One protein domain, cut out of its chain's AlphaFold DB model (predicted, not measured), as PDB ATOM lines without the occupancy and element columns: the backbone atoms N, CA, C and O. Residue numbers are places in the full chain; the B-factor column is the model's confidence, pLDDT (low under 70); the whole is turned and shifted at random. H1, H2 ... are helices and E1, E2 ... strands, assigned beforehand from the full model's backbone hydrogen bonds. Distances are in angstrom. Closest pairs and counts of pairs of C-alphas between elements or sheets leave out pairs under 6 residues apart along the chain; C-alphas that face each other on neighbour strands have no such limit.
ATOM      1  N   ALA A   7     145.739 197.309 245.605       95.75
ATOM      2  CA  ALA A   7     147.080 197.857 245.405       95.75
ATOM      3  C   ALA A   7     148.192 196.847 245.713       95.75
ATOM      4  O   ALA A   7     149.230 196.863 245.056       95.75
ATOM      5  N   ARG A   8     147.996 195.953 246.691       95.19
ATOM      6  CA  ARG A   8     148.965 194.892 246.999       95.19
ATOM      7  C   ARG A   8     148.991 193.823 245.909       95.19
ATOM      8  O   ARG A   8     150.076 193.365 245.546       95.19
ATOM      9  N   LEU A   9     147.830 193.454 245.366       96.06
ATOM     10  CA  LEU A   9     147.753 192.568 244.199       96.06
ATOM     11  C   LEU A   9     148.442 193.201 242.994       96.06
ATOM     12  O   LEU A   9     149.299 192.565 242.396       96.06
ATOM     13  N   PHE A  10     148.153 194.468 242.698       97.25
ATOM     14  CA  PHE A  10     148.828 195.196 241.627       97.25
ATOM     15  C   PHE A  10     150.349 195.222 241.829       97.25
ATOM     16  O   PHE A  10     151.084 194.796 240.946       97.25
ATOM     17  N   ALA A  11     150.830 195.642 243.004       97.19
ATOM     18  CA  ALA A  11     152.263 195.747 243.284       97.19
ATOM     19  C   ALA A  11     153.009 194.414 243.139       97.19
ATOM     20  O   ALA A  11     154.130 194.387 242.639       97.19
ATOM     21  N   SER A  12     152.384 193.306 243.547       97.12
ATOM     22  CA  SER A  12     152.986 191.975 243.431       97.12
ATOM     23  C   SER A  12     152.903 191.406 242.013       97.12
ATOM     24  O   SER A  12     153.917 190.976 241.473       97.12
ATOM     25  N   VAL A  13     151.724 191.430 241.386       97.62
ATOM     26  CA  VAL A  13     151.497 190.821 240.065       97.62
ATOM     27  C   VAL A  13     152.128 191.649 238.950       97.62
ATOM     28  O   VAL A  13     152.893 191.104 238.157       97.62
ATOM     29  N   ALA A  14     151.862 192.958 238.900       96.88
ATOM     30  CA  ALA A  14     152.490 193.835 237.911       96.88
ATOM     31  C   ALA A  14     153.998 193.933 238.161       96.88
ATOM     32  O   ALA A  14     154.775 193.915 237.211       96.88
ATOM     33  N   GLY A  15     154.416 193.952 239.434       97.44
ATOM     34  CA  GLY A  15     155.827 193.921 239.808       97.44
ATOM     35  C   GLY A  15     156.551 192.701 239.240       97.44
ATOM     36  O   GLY A  15     157.562 192.841 238.555       97.44
ATOM     37  N   LEU A  16     155.991 191.505 239.449       98.25
ATOM     38  CA  LEU A  16     156.537 190.264 238.903       98.25
ATOM     39  C   LEU A  16     156.547 190.268 237.371       98.25
ATOM     40  O   LEU A  16     157.566 189.934 236.772       98.25
ATOM     41  N   ALA A  17     155.439 190.662 236.742       97.12
ATOM     42  CA  ALA A  17     155.330 190.703 235.288       97.12
ATOM     43  C   ALA A  17     156.378 191.635 234.661       97.12
ATOM     44  O   ALA A  17     157.026 191.250 233.694       97.12
ATOM     45  N   LEU A  18     156.594 192.818 235.240       97.44
ATOM     46  CA  LEU A  18     157.593 193.780 234.775       97.44
ATOM     47  C   LEU A  18     159.023 193.272 234.960       97.44
ATOM     48  O   LEU A  18     159.833 193.406 234.048       97.44
ATOM     49  N   VAL A  19     159.337 192.630 236.091       98.31
ATOM     50  CA  VAL A  19     160.655 192.000 236.270       98.31
ATOM     51  C   VAL A  19     160.892 190.948 235.192       98.31
ATOM     52  O   VAL A  19     161.931 190.968 234.541       98.31
ATOM     53  N   LEU A  20     159.924 190.056 234.964       97.06
ATOM     54  CA  LEU A  20     160.044 189.031 233.929       97.06
ATOM     55  C   LEU A  20     160.188 189.650 232.539       97.06
ATOM     56  O   LEU A  20     161.039 189.210 231.773       97.06
ATOM     57  N   LEU A  21     159.414 190.690 232.231       95.00
ATOM     58  CA  LEU A  21     159.484 191.375 230.946       95.00
ATOM     59  C   LEU A  21     160.847 192.043 230.733       95.00
ATOM     60  O   LEU A  21     161.418 191.902 229.659       95.00
ATOM     61  N   GLY A  22     161.399 192.701 231.755       96.06
ATOM     62  CA  GLY A  22     162.735 193.293 231.698       96.06
ATOM     63  C   GLY A  22     163.833 192.244 231.511       96.06
ATOM     64  O   GLY A  22     164.685 192.405 230.640       96.06
ATOM     65  N   ILE A  23     163.786 191.136 232.267       96.88
ATOM     66  CA  ILE A  23     164.725 190.010 232.106       96.88
ATOM     67  C   ILE A  23     164.645 189.457 230.682       96.88
ATOM     68  O   ILE A  23     165.668 189.317 230.019       96.88
ATOM     69  N   VAL A  24     163.435 189.146 230.211       95.00
ATOM     70  CA  VAL A  24     163.227 188.574 228.879       95.00
ATOM     71  C   VAL A  24     163.655 189.552 227.789       95.00
ATOM     72  O   VAL A  24     164.318 189.140 226.843       95.00
ATOM     73  N   GLY A  25     163.356 190.842 227.936       94.75
ATOM     74  CA  GLY A  25     163.765 191.880 226.996       94.75
ATOM     75  C   GLY A  25     165.280 191.941 226.796       94.75
ATOM     76  O   GLY A  25     165.729 192.083 225.660       94.75
ATOM     77  N   PHE A  26     166.074 191.743 227.854       95.75
ATOM     78  CA  PHE A  26     167.538 191.699 227.743       95.75
ATOM     79  C   PHE A  26     168.065 190.521 226.912       95.75
ATOM     80  O   PHE A  26     169.160 190.622 226.362       95.75
ATOM     81  N   PHE A  27     167.303 189.432 226.766       93.81
ATOM     82  CA  PHE A  27     167.659 188.350 225.840       93.81
ATOM     83  C   PHE A  27     167.438 188.722 224.366       93.81
ATOM     84  O   PHE A  27     168.036 188.086 223.502       93.81
ATOM     85  N   TYR A  28     166.611 189.731 224.070       93.00
ATOM     86  CA  TYR A  28     166.425 190.249 222.707       93.00
ATOM     87  C   TYR A  28     167.447 191.336 222.377       93.00
ATOM     88  O   TYR A  28     168.073 191.297 221.322       93.00
ATOM     89  N   THR A  29     167.631 192.304 223.276       93.44
ATOM     90  CA  THR A  29     168.629 193.363 223.110       93.44
ATOM     91  C   THR A  29     169.056 193.943 224.454       93.44
ATOM     92  O   THR A  29     168.253 194.130 225.372       93.44
ATOM     93  N   ALA A  30     170.342 194.265 224.549       93.44
ATOM     94  CA  ALA A  30     170.942 194.975 225.671       93.44
ATOM     95  C   ALA A  30     171.548 196.322 225.239       93.44
ATOM     96  O   ALA A  30     172.396 196.855 225.950       93.44
ATOM     97  N   SER A  31     171.154 196.858 224.074       93.19
ATOM     98  CA  SER A  31     171.652 198.157 223.608       93.19
ATOM     99  C   SER A  31     171.081 199.310 224.438       93.19
ATOM    100  O   SER A  31     169.894 199.333 224.765       93.19
ATOM    101  N   PHE A  32     171.944 200.273 224.753       95.06
ATOM    102  CA  PHE A  32     171.620 201.528 225.434       95.06
ATOM    103  C   PHE A  32     171.895 202.746 224.532       95.06
ATOM    104  O   PHE A  32     172.029 203.862 225.038       95.06
ATOM    105  N   ASP A  33     171.987 202.544 223.216       94.38
ATOM    106  CA  ASP A  33     172.428 203.571 222.263       94.38
ATOM    107  C   ASP A  33     171.417 204.722 222.105       94.38
ATOM    108  O   ASP A  33     171.811 205.875 221.929       94.38
ATOM    109  N   GLY A  34     170.119 204.437 222.246       91.06
ATOM    110  CA  GLY A  34     169.044 205.429 222.188       91.06
ATOM    111  C   GLY A  34     167.834 205.028 223.027       91.06
ATOM    112  O   GLY A  34     167.627 203.852 223.327       91.06
ATOM    113  N   LEU A  35     167.024 206.012 223.433       89.69
ATOM    114  CA  LEU A  35     165.763 205.744 224.134       89.69
ATOM    115  C   LEU A  35     164.703 205.175 223.185       89.69
ATOM    116  O   LEU A  35     163.909 204.339 223.607       89.69
ATOM    117  N   ASP A  36     164.702 205.615 221.932       88.81
ATOM    118  CA  ASP A  36     163.762 205.268 220.864       88.81
ATOM    119  C   ASP A  36     164.318 204.251 219.855       88.81
ATOM    120  O   ASP A  36     163.629 203.878 218.906       88.81
ATOM    121  N   ASP A  37     165.544 203.774 220.074       91.94
ATOM    122  CA  ASP A  37     166.116 202.666 219.317       91.94
ATOM    123  C   ASP A  37     165.600 201.349 219.900       91.94
ATOM    124  O   ASP A  37     166.023 200.922 220.979       91.94
ATOM    125  N   TYR A  38     164.608 200.755 219.238       91.75
ATOM    126  CA  TYR A  38     163.931 199.549 219.699       91.75
ATOM    127  C   TYR A  38     164.257 198.356 218.807       91.75
ATOM    128  O   TYR A  38     164.247 198.448 217.582       91.75
ATOM    129  N   ALA A  39     164.433 197.199 219.439       89.44
ATOM    130  CA  ALA A  39     164.328 195.915 218.767       89.44
ATOM    131  C   ALA A  39     162.909 195.350 218.921       89.44
ATOM    132  O   ALA A  39     162.220 195.618 219.912       89.44
ATOM    133  N   ASP A  40     162.507 194.507 217.973       84.94
ATOM    134  CA  ASP A  40     161.272 193.735 218.069       84.94
ATOM    135  C   ASP A  40     161.482 192.511 218.975       84.94
ATOM    136  O   ASP A  40     162.180 191.557 218.624       84.94
ATOM    137  N   GLY A  41     160.862 192.525 220.155       80.06
ATOM    138  CA  GLY A  41     160.817 191.406 221.097       80.06
ATOM    139  C   GLY A  41     159.421 190.790 221.199       80.06
ATOM    140  O   GLY A  41     158.436 191.423 220.843       80.06
ATOM    141  N   LEU A  42     159.320 189.541 221.677       70.38
ATOM    142  CA  LEU A  42     158.071 188.869 222.101       70.38
ATOM    143  C   LEU A  42     156.789 189.316 221.350       70.38
ATOM    144  O   LEU A  42     155.939 190.013 221.900       70.38
ATOM    145  N   GLY A  43     156.632 188.909 220.088       73.94
ATOM    146  CA  GLY A  43     155.403 189.183 219.327       73.94
ATOM    147  C   GLY A  43     155.199 190.646 218.903       73.94
ATOM    148  O   GLY A  43     154.062 191.031 218.647       73.94
ATOM    149  N   GLY A  44     156.271 191.444 218.820       76.31
ATOM    150  CA  GLY A  44     156.239 192.841 218.356       76.31
ATOM    151  C   GLY A  44     156.235 193.883 219.479       76.31
ATOM    152  O   GLY A  44     155.903 195.044 219.251       76.31
ATOM    153  N   LEU A  45     156.574 193.485 220.706       84.25
ATOM    154  CA  LEU A  45     156.849 194.418 221.790       84.25
ATOM    155  C   LEU A  45     158.187 195.116 221.548       84.25
ATOM    156  O   LEU A  45     159.224 194.471 221.414       84.25
ATOM    157  N   GLN A  46     158.156 196.444 221.563       89.19
ATOM    158  CA  GLN A  46     159.354 197.271 221.527       89.19
ATOM    159  C   GLN A  46     160.177 197.054 222.797       89.19
ATOM    160  O   GLN A  46     159.657 197.206 223.907       89.19
ATOM    161  N   VAL A  47     161.452 196.708 222.634       92.62
ATOM    162  CA  VAL A  47     162.394 196.491 223.738       92.62
ATOM    163  C   VAL A  47     163.738 197.153 223.446       92.62
ATOM    164  O   VAL A  47     164.209 197.154 222.312       92.62
ATOM    165  N   ASN A  48     164.373 197.701 224.483       95.00
ATOM    166  CA  ASN A  48     165.768 198.146 224.479       95.00
ATOM    167  C   ASN A  48     166.339 198.133 225.901       95.00
ATOM    168  O   ASN A  48     165.602 197.929 226.867       95.00
ATOM    169  N   GLY A  49     167.647 198.343 226.046       96.25
ATOM    170  CA  GLY A  49     168.324 198.288 227.340       96.25
ATOM    171  C   GLY A  49     167.726 199.252 228.366       96.25
ATOM    172  O   GLY A  49     167.502 198.857 229.513       96.25
ATOM    173  N   TRP A  50     167.390 200.481 227.960       97.19
ATOM    174  CA  TRP A  50     166.784 201.483 228.844       97.19
ATOM    175  C   TRP A  50     165.389 201.075 229.332       97.19
ATOM    176  O   TRP A  50     165.099 201.173 230.526       97.19
ATOM    177  N   LEU A  51     164.537 200.585 228.433       95.38
ATOM    178  CA  LEU A  51     163.177 200.159 228.746       95.38
ATOM    179  C   LEU A  51     163.172 198.886 229.603       95.38
ATOM    180  O   LEU A  51     162.457 198.808 230.603       95.38
ATOM    181  N   ASN A  52     164.035 197.924 229.273       96.31
ATOM    182  CA  ASN A  52     164.217 196.698 230.046       96.31
ATOM    183  C   ASN A  52     164.693 197.015 231.468       96.31
ATOM    184  O   ASN A  52     164.171 196.465 232.442       96.31
ATOM    185  N   LEU A  53     165.641 197.948 231.602       97.75
ATOM    186  CA  LEU A  53     166.116 198.429 232.895       97.75
ATOM    187  C   LEU A  53     165.001 199.120 233.690       97.75
ATOM    188  O   LEU A  53     164.874 198.866 234.889       97.75
ATOM    189  N   LEU A  54     164.169 199.945 233.043       97.25
ATOM    190  CA  LEU A  54     163.007 200.548 233.696       97.25
ATOM    191  C   LEU A  54     162.061 199.466 234.232       97.25
ATOM    192  O   LEU A  54     161.698 199.523 235.407       97.25
ATOM    193  N   TYR A  55     161.713 198.457 233.426       97.38
ATOM    194  CA  TYR A  55     160.840 197.359 233.853       97.38
ATOM    195  C   TYR A  55     161.413 196.579 235.040       97.38
ATOM    196  O   TYR A  55     160.690 196.325 236.007       97.38
ATOM    197  N   LEU A  56     162.717 196.282 235.035       98.25
ATOM    198  CA  LEU A  56     163.390 195.671 236.184       98.25
ATOM    199  C   LEU A  56     163.303 196.548 237.433       98.25
ATOM    200  O   LEU A  56     162.955 196.056 238.507       98.25
ATOM    201  N   ALA A  57     163.609 197.839 237.304       98.31
ATOM    202  CA  ALA A  57     163.647 198.761 238.430       98.31
ATOM    203  C   ALA A  57     162.258 198.937 239.055       98.31
ATOM    204  O   ALA A  57     162.078 198.705 240.252       98.31
ATOM    205  N   VAL A  58     161.251 199.298 238.254       98.12
ATOM    206  CA  VAL A  58     159.899 199.529 238.776       98.12
ATOM    207  C   VAL A  58     159.220 198.234 239.213       98.12
ATOM    208  O   VAL A  58     158.487 198.239 240.205       98.12
ATOM    209  N   GLY A  59     159.492 197.121 238.529       97.88
ATOM    210  CA  GLY A  59     158.964 195.813 238.890       97.88
ATOM    211  C   GLY A  59     159.552 195.311 240.207       97.88
ATOM    212  O   GLY A  59     158.816 194.928 241.119       97.88
ATOM    213  N   GLY A  60     160.876 195.412 240.349       98.12
ATOM    214  CA  GLY A  60     161.597 195.053 241.567       98.12
ATOM    215  C   GLY A  60     161.155 195.887 242.765       98.12
ATOM    216  O   GLY A  60     160.846 195.328 243.817       98.12
ATOM    217  N   ILE A  61     161.023 197.210 242.598       97.88
ATOM    218  CA  ILE A  61     160.467 198.084 243.642       97.88
ATOM    219  C   ILE A  61     159.069 197.604 244.051       97.88
ATOM    220  O   ILE A  61     158.793 197.522 245.245       97.88
ATOM    221  N   GLY A  62     158.211 197.235 243.094       96.81
ATOM    222  CA  GLY A  62     156.862 196.727 243.366       96.81
ATOM    223  C   GLY A  62     156.856 195.499 244.259       96.81
ATOM    224  O   GLY A  62     156.160 195.480 245.276       96.81
ATOM    225  N   LEU A  63     157.699 194.518 243.937       97.44
ATOM    226  CA  LEU A  63     157.859 193.305 244.737       97.44
ATOM    227  C   LEU A  63     158.360 193.608 246.154       97.44
ATOM    228  O   LEU A  63     157.841 193.046 247.119       97.44
ATOM    229  N   LEU A  64     159.316 194.530 246.294       97.12
ATOM    230  CA  LEU A  64     159.885 194.905 247.590       97.12
ATOM    231  C   LEU A  64     158.887 195.659 248.480       97.12
ATOM    232  O   LEU A  64     158.859 195.451 249.693       97.12
ATOM    233  N   VAL A  65     158.051 196.529 247.901       94.75
ATOM    234  CA  VAL A  65     157.144 197.398 248.674       94.75
ATOM    235  C   VAL A  65     155.703 196.894 248.745       94.75
ATOM    236  O   VAL A  65     154.890 197.510 249.441       94.75
ATOM    237  N   ALA A  66     155.370 195.771 248.097       92.88
ATOM    238  CA  ALA A  66     154.011 195.221 248.046       92.88
ATOM    239  C   ALA A  66     153.378 195.018 249.436       92.88
ATOM    240  O   ALA A  66     152.167 195.176 249.598       92.88
ATOM    241  N   GLY A  67     154.182 194.684 250.451       88.25
ATOM    242  CA  GLY A  67     153.716 194.493 251.828       88.25
ATOM    243  C   GLY A  67     153.654 195.761 252.686       88.25
ATOM    244  O   GLY A  67     153.044 195.721 253.749       88.25
ATOM    245  N   VAL A  68     154.277 196.864 252.257       88.62
ATOM    246  CA  VAL A  68     154.539 198.031 253.125       88.62
ATOM    247  C   VAL A  68     153.897 199.308 252.589       88.62
ATOM    248  O   VAL A  68     153.262 200.041 253.339       88.62
ATOM    249  N   SER A  69     154.040 199.582 251.290       91.56
ATOM    250  CA  SER A  69     153.645 200.859 250.675       91.56
ATOM    251  C   SER A  69     152.960 200.666 249.317       91.56
ATOM    252  O   SER A  69     153.140 201.434 248.371       91.56
ATOM    253  N   SER A  70     152.145 199.615 249.206       93.25
ATOM    254  CA  SER A  70     151.516 199.198 247.947       93.25
ATOM    255  C   SER A  70     150.621 200.262 247.316       93.25
ATOM    256  O   SER A  70     150.615 200.410 246.099       93.25
ATOM    257  N   ARG A  71     149.892 201.047 248.119       94.94
ATOM    258  CA  ARG A  71     149.010 202.108 247.606       94.94
ATOM    259  C   ARG A  71     149.787 203.250 246.953       94.94
ATOM    260  O   ARG A  71     149.386 203.724 245.894       94.94
ATOM    261  N   ILE A  72     150.868 203.703 247.594       95.88
ATOM    262  CA  ILE A  72     151.725 204.760 247.040       95.88
ATOM    263  C   ILE A  72     152.399 204.232 245.778       95.88
ATOM    264  O   ILE A  72     152.363 204.910 244.761       95.88
ATOM    265  N   TYR A  73     152.913 203.001 245.814       96.62
ATOM    266  CA  TYR A  73     153.468 202.348 244.634       96.62
ATOM    267  C   TYR A  73     152.473 202.300 243.469       96.62
ATOM    268  O   TYR A  73     152.792 202.770 242.383       96.62
ATOM    269  N   ALA A  74     151.255 201.797 243.695       97.12
ATOM    270  CA  ALA A  74     150.235 201.677 242.654       97.12
ATOM    271  C   ALA A  74     149.894 203.036 242.021       97.12
ATOM    272  O   ALA A  74     149.778 203.135 240.802       97.12
ATOM    273  N   LEU A  75     149.808 204.092 242.835       97.38
ATOM    274  CA  LEU A  75     149.559 205.447 242.348       97.38
ATOM    275  C   LEU A  75     150.753 206.002 241.560       97.38
ATOM    276  O   LEU A  75     150.570 206.499 240.454       97.38
ATOM    277  N   SER A  76     151.967 205.900 242.106       97.38
ATOM    278  CA  SER A  76     153.179 206.419 241.466       97.38
ATOM    279  C   SER A  76     153.474 205.715 240.147       97.38
ATOM    280  O   SER A  76     153.761 206.378 239.157       97.38
ATOM    281  N   ILE A  77     153.367 204.385 240.113       98.00
ATOM    282  CA  ILE A  77     153.563 203.606 238.890       98.00
ATOM    283  C   ILE A  77     152.429 203.856 237.903       98.00
ATOM    284  O   ILE A  77     152.703 204.073 236.729       98.00
ATOM    285  N   GLY A  78     151.176 203.924 238.363       97.38
ATOM    286  CA  GLY A  78     150.056 204.296 237.501       97.38
ATOM    287  C   GLY A  78     150.307 205.626 236.781       97.38
ATOM    288  O   GLY A  78     150.212 205.697 235.561       97.38
ATOM    289  N   LEU A  79     150.717 206.661 237.520       98.38
ATOM    290  CA  LEU A  79     151.039 207.978 236.959       98.38
ATOM    291  C   LEU A  79     152.276 207.968 236.057       98.38
ATOM    292  O   LEU A  79     152.253 208.590 234.999       98.38
ATOM    293  N   LEU A  80     153.342 207.263 236.445       98.19
ATOM    294  CA  LEU A  80     154.541 207.128 235.619       98.19
ATOM    295  C   LEU A  80     154.183 206.566 234.243       98.19
ATOM    296  O   LEU A  80     154.565 207.135 233.227       98.19
ATOM    297  N   PHE A  81     153.398 205.491 234.203       97.88
ATOM    298  CA  PHE A  81     153.019 204.853 232.949       97.88
ATOM    299  C   PHE A  81     152.006 205.672 232.130       97.88
ATOM    300  O   PHE A  81     152.024 205.571 230.906       97.88
ATOM    301  N   VAL A  82     151.205 206.558 232.748       98.31
ATOM    302  CA  VAL A  82     150.468 207.601 231.998       98.31
ATOM    303  C   VAL A  82     151.446 208.506 231.252       98.31
ATOM    304  O   VAL A  82     151.265 208.755 230.064       98.31
ATOM    305  N   VAL A  83     152.490 208.992 231.931       98.25
ATOM    306  CA  VAL A  83     153.494 209.864 231.304       98.25
ATOM    307  C   VAL A  83     154.198 209.138 230.158       98.25
ATOM    308  O   VAL A  83     154.335 209.713 229.083       98.25
ATOM    309  N   LEU A  84     154.576 207.869 230.348       96.88
ATOM    310  CA  LEU A  84     155.208 207.074 229.290       96.88
ATOM    311  C   LEU A  84     154.295 206.873 228.077       96.88
ATOM    312  O   LEU A  84     154.767 206.964 226.947       96.88
ATOM    313  N   ALA A  85     152.995 206.653 228.300       96.44
ATOM    314  CA  ALA A  85     152.014 206.559 227.223       96.44
ATOM    315  C   ALA A  85     151.895 207.879 226.442       96.44
ATOM    316  O   ALA A  85     151.915 207.861 225.218       96.44
ATOM    317  N   ILE A  86     151.838 209.024 227.133       97.38
ATOM    318  CA  ILE A  86     151.735 210.348 226.492       97.38
ATOM    319  C   ILE A  86     152.991 210.683 225.682       97.38
ATOM    320  O   ILE A  86     152.891 211.244 224.595       97.38
ATOM    321  N   VAL A  87     154.171 210.366 226.218       96.44
ATOM    322  CA  VAL A  87     155.453 210.611 225.540       96.44
ATOM    323  C   VAL A  87     155.679 209.630 224.383       96.44
ATOM    324  O   VAL A  87     156.452 209.932 223.480       96.44
ATOM    325  N   GLY A  88     155.002 208.478 224.381       93.50
ATOM    326  CA  GLY A  88     155.178 207.438 223.368       93.50
ATOM    327  C   GLY A  88     156.467 206.631 223.547       93.50
ATOM    328  O   GLY A  88     157.048 206.176 222.565       93.50
ATOM    329  N   TRP A  89     156.948 206.477 224.788       94.19
ATOM    330  CA  TRP A  89     158.155 205.697 225.073       94.19
ATOM    331  C   TRP A  89     157.815 204.239 225.415       94.19
ATOM    332  O   TRP A  89     157.127 203.965 226.404       94.19
ATOM    333  N   GLY A  90     158.313 203.302 224.606       92.00
ATOM    334  CA  GLY A  90     157.992 201.877 224.677       92.00
ATOM    335  C   GLY A  90     156.579 201.532 224.183       92.00
ATOM    336  O   GLY A  90     155.934 202.290 223.463       92.00
ATOM    337  N   SER A  91     156.073 200.366 224.591       92.44
ATOM    338  CA  SER A  91     154.763 199.872 224.146       92.44
ATOM    339  C   SER A  91     153.596 200.675 224.737       92.44
ATOM    340  O   SER A  91     153.289 200.572 225.926       92.44
ATOM    341  N   GLU A  92     152.883 201.413 223.882       92.69
ATOM    342  CA  GLU A  92     151.724 202.229 224.267       92.69
ATOM    343  C   GLU A  92     150.631 201.408 224.967       92.69
ATOM    344  O   GLU A  92     150.181 201.768 226.056       92.69
ATOM    345  N   TRP A  93     150.245 200.261 224.398       92.81
ATOM    346  CA  TRP A  93     149.204 199.399 224.971       92.81
ATOM    347  C   TRP A  93     149.567 198.891 226.366       92.81
ATOM    348  O   TRP A  93     148.720 198.868 227.266       92.81
ATOM    349  N   LEU A  94     150.830 198.510 226.568       94.19
ATOM    350  CA  LEU A  94     151.322 198.073 227.869       94.19
ATOM    351  C   LEU A  94     151.318 199.236 228.862       94.19
ATOM    352  O   LEU A  94     150.864 199.076 229.998       94.19
ATOM    353  N   ASN A  95     151.739 200.419 228.413       96.31
ATOM    354  CA  ASN A  95     151.769 201.605 229.249       96.31
ATOM    355  C   ASN A  95     150.374 202.008 229.729       96.31
ATOM    356  O   ASN A  95     150.154 202.171 230.929       96.31
ATOM    357  N   VAL A  96     149.405 202.076 228.817       97.56
ATOM    358  CA  VAL A  96     148.009 202.387 229.148       97.56
ATOM    359  C   VAL A  96     147.414 201.337 230.091       97.56
ATOM    360  O   VAL A  96     146.742 201.686 231.064       97.56
ATOM    361  N   THR A  97     147.699 200.052 229.861       97.31
ATOM    362  CA  THR A  97     147.206 198.960 230.713       97.31
ATOM    363  C   THR A  97     147.715 199.096 232.148       97.31
ATOM    364  O   THR A  97     146.925 199.075 233.093       97.31
ATOM    365  N   ILE A  98     149.024 199.288 232.332       97.81
ATOM    366  CA  ILE A  98     149.626 199.450 233.663       97.81
ATOM    367  C   ILE A  98     149.138 200.735 234.333       97.81
ATOM    368  O   ILE A  98     148.836 200.721 235.529       97.81
ATOM    369  N   ALA A  99     149.005 201.823 233.572       98.06
ATOM    370  CA  ALA A  99     148.490 203.093 234.060       98.06
ATOM    371  C   ALA A  99     147.082 202.955 234.654       98.06
ATOM    372  O   ALA A  99     146.853 203.305 235.816       98.06
ATOM    373  N   ILE A 100     146.147 202.389 233.884       98.38
ATOM    374  CA  ILE A 100     144.758 202.198 234.316       98.38
ATOM    375  C   ILE A 100     144.700 201.267 235.527       98.38
ATOM    376  O   ILE A 100     144.061 201.603 236.524       98.38
ATOM    377  N   LEU A 101     145.390 200.123 235.473       98.25
ATOM    378  CA  LEU A 101     145.388 199.155 236.570       98.25
ATOM    379  C   LEU A 101     145.978 199.743 237.856       98.25
ATOM    380  O   LEU A 101     145.402 199.555 238.926       98.25
ATOM    381  N   GLY A 102     147.084 200.487 237.766       97.69
ATOM    382  CA  GLY A 102     147.733 201.110 238.919       97.69
ATOM    383  C   GLY A 102     146.855 202.172 239.575       97.69
ATOM    384  O   GLY A 102     146.640 202.143 240.790       97.69
ATOM    385  N   LEU A 103     146.273 203.068 238.772       98.00
ATOM    386  CA  LEU A 103     145.369 204.110 239.266       98.00
ATOM    387  C   LEU A 103     144.088 203.519 239.865       98.00
ATOM    388  O   LEU A 103     143.688 203.913 240.963       98.00
ATOM    389  N   ALA A 104     143.478 202.535 239.197       97.75
ATOM    390  CA  ALA A 104     142.293 201.844 239.699       97.75
ATOM    391  C   ALA A 104     142.588 201.096 241.009       97.75
ATOM    392  O   ALA A 104     141.825 201.197 241.971       97.75
ATOM    393  N   ALA A 105     143.728 200.407 241.096       96.75
ATOM    394  CA  ALA A 105     144.147 199.705 242.305       96.75
ATOM    395  C   ALA A 105     144.422 200.667 243.473       96.75
ATOM    396  O   ALA A 105     144.062 200.377 244.619       96.75
ATOM    397  N   ALA A 106     145.014 201.833 243.199       95.81
ATOM    398  CA  ALA A 106     145.227 202.877 244.195       95.81
ATOM    399  C   ALA A 106     143.913 203.521 244.671       95.81
ATOM    400  O   ALA A 106     143.777 203.822 245.862       95.81
ATOM    401  N   ALA A 107     142.949 203.716 243.767       95.62
ATOM    402  CA  ALA A 107     141.619 204.234 244.084       95.62
ATOM    403  C   ALA A 107     140.801 203.236 244.919       95.62
ATOM    404  O   ALA A 107     140.188 203.624 245.911       95.62
ATOM    405  N   GLY A 108     140.865 201.946 244.573       93.50
ATOM    406  CA  GLY A 108     140.193 200.861 245.295       93.50
ATOM    407  C   GLY A 108     140.858 200.457 246.615       93.50
ATOM    408  O   GLY A 108     140.337 199.598 247.321       93.50
ATOM    409  N   THR A 109     142.005 201.049 246.968       92.25
ATOM    410  CA  THR A 109     142.700 200.769 248.232       92.25
ATOM    411  C   THR A 109     142.520 201.936 249.207       92.25
ATOM    412  O   THR A 109     142.934 203.059 248.889       92.25
TER     413      THR A 109
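What this domain is: This is residues 7 to 109 of the 123 residues of the protein "DUF4383 domain-containing protein" of Actinobacteria bacterium (UniProt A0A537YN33). Four helices form an up-and-down bundle, each running against the one before it, in two close pairs, H1 with H2 and H3 with H4, that meet near one end and spread apart toward the other as a V. At the open end a small strand hairpin, E1 and E2, lies by the last part of H1. The 103 printed residues run H1, E1, E2, H2, H3, H4; the class is mostly helix, and the two-stranded sheet is antiparallel. The whole is compact, with a radius of gyration of the C-alphas of 13.1 A, and only just elongated, spanning 38 by 25 by 22 A.

Where its parts are: E1 is residues 39 to 41 and E2 residues 45 to 47. H1, residues 7 to 28, is 30.8 A long from C-alpha 7 at (147.080, 197.857, 245.405). H2, residues 49 to 65, is 24.1 A; H3, residues 70 to 87, 25.5 A; H4, residues 92 to 107, 22.3 A, ending at C-alpha 107 at (141.619, 204.234, 244.084).

How they stand to each other: In the hairpin E1 and E2, N 41 and O 45 are 2.8 A apart, within hydrogen-bond range. The closest C-alphas of H1 and E2, Gly 25 and Val 47, are 5.8 A apart. H1 and H2 touch, C-alphas 15 and 59 being closest at 3.8 A, with a shallow tilt of 29 degrees, opposite ways. H3 and H4, a helical hairpin, touch at C-alphas 78 and 99, 4.0 A, with a shallow tilt of 31 degrees. H1 touches H3 with residues 7 to 11 alone, closest at C-alphas 8 and 70, 5.1 A, at a steep tilt of 47 degrees. H2 and H4 are apart. Each O i to N i+4 pair is within hydrogen-bond range in H2, H3 and H4, and 16 of 18 in H1.

The domain as a whole: The C-alphas farthest apart, those of Asp 33 and Gly 108, are 39.7 A apart. The printed part has no cut and no long link, and no printed residue is under 70 in pLDDT.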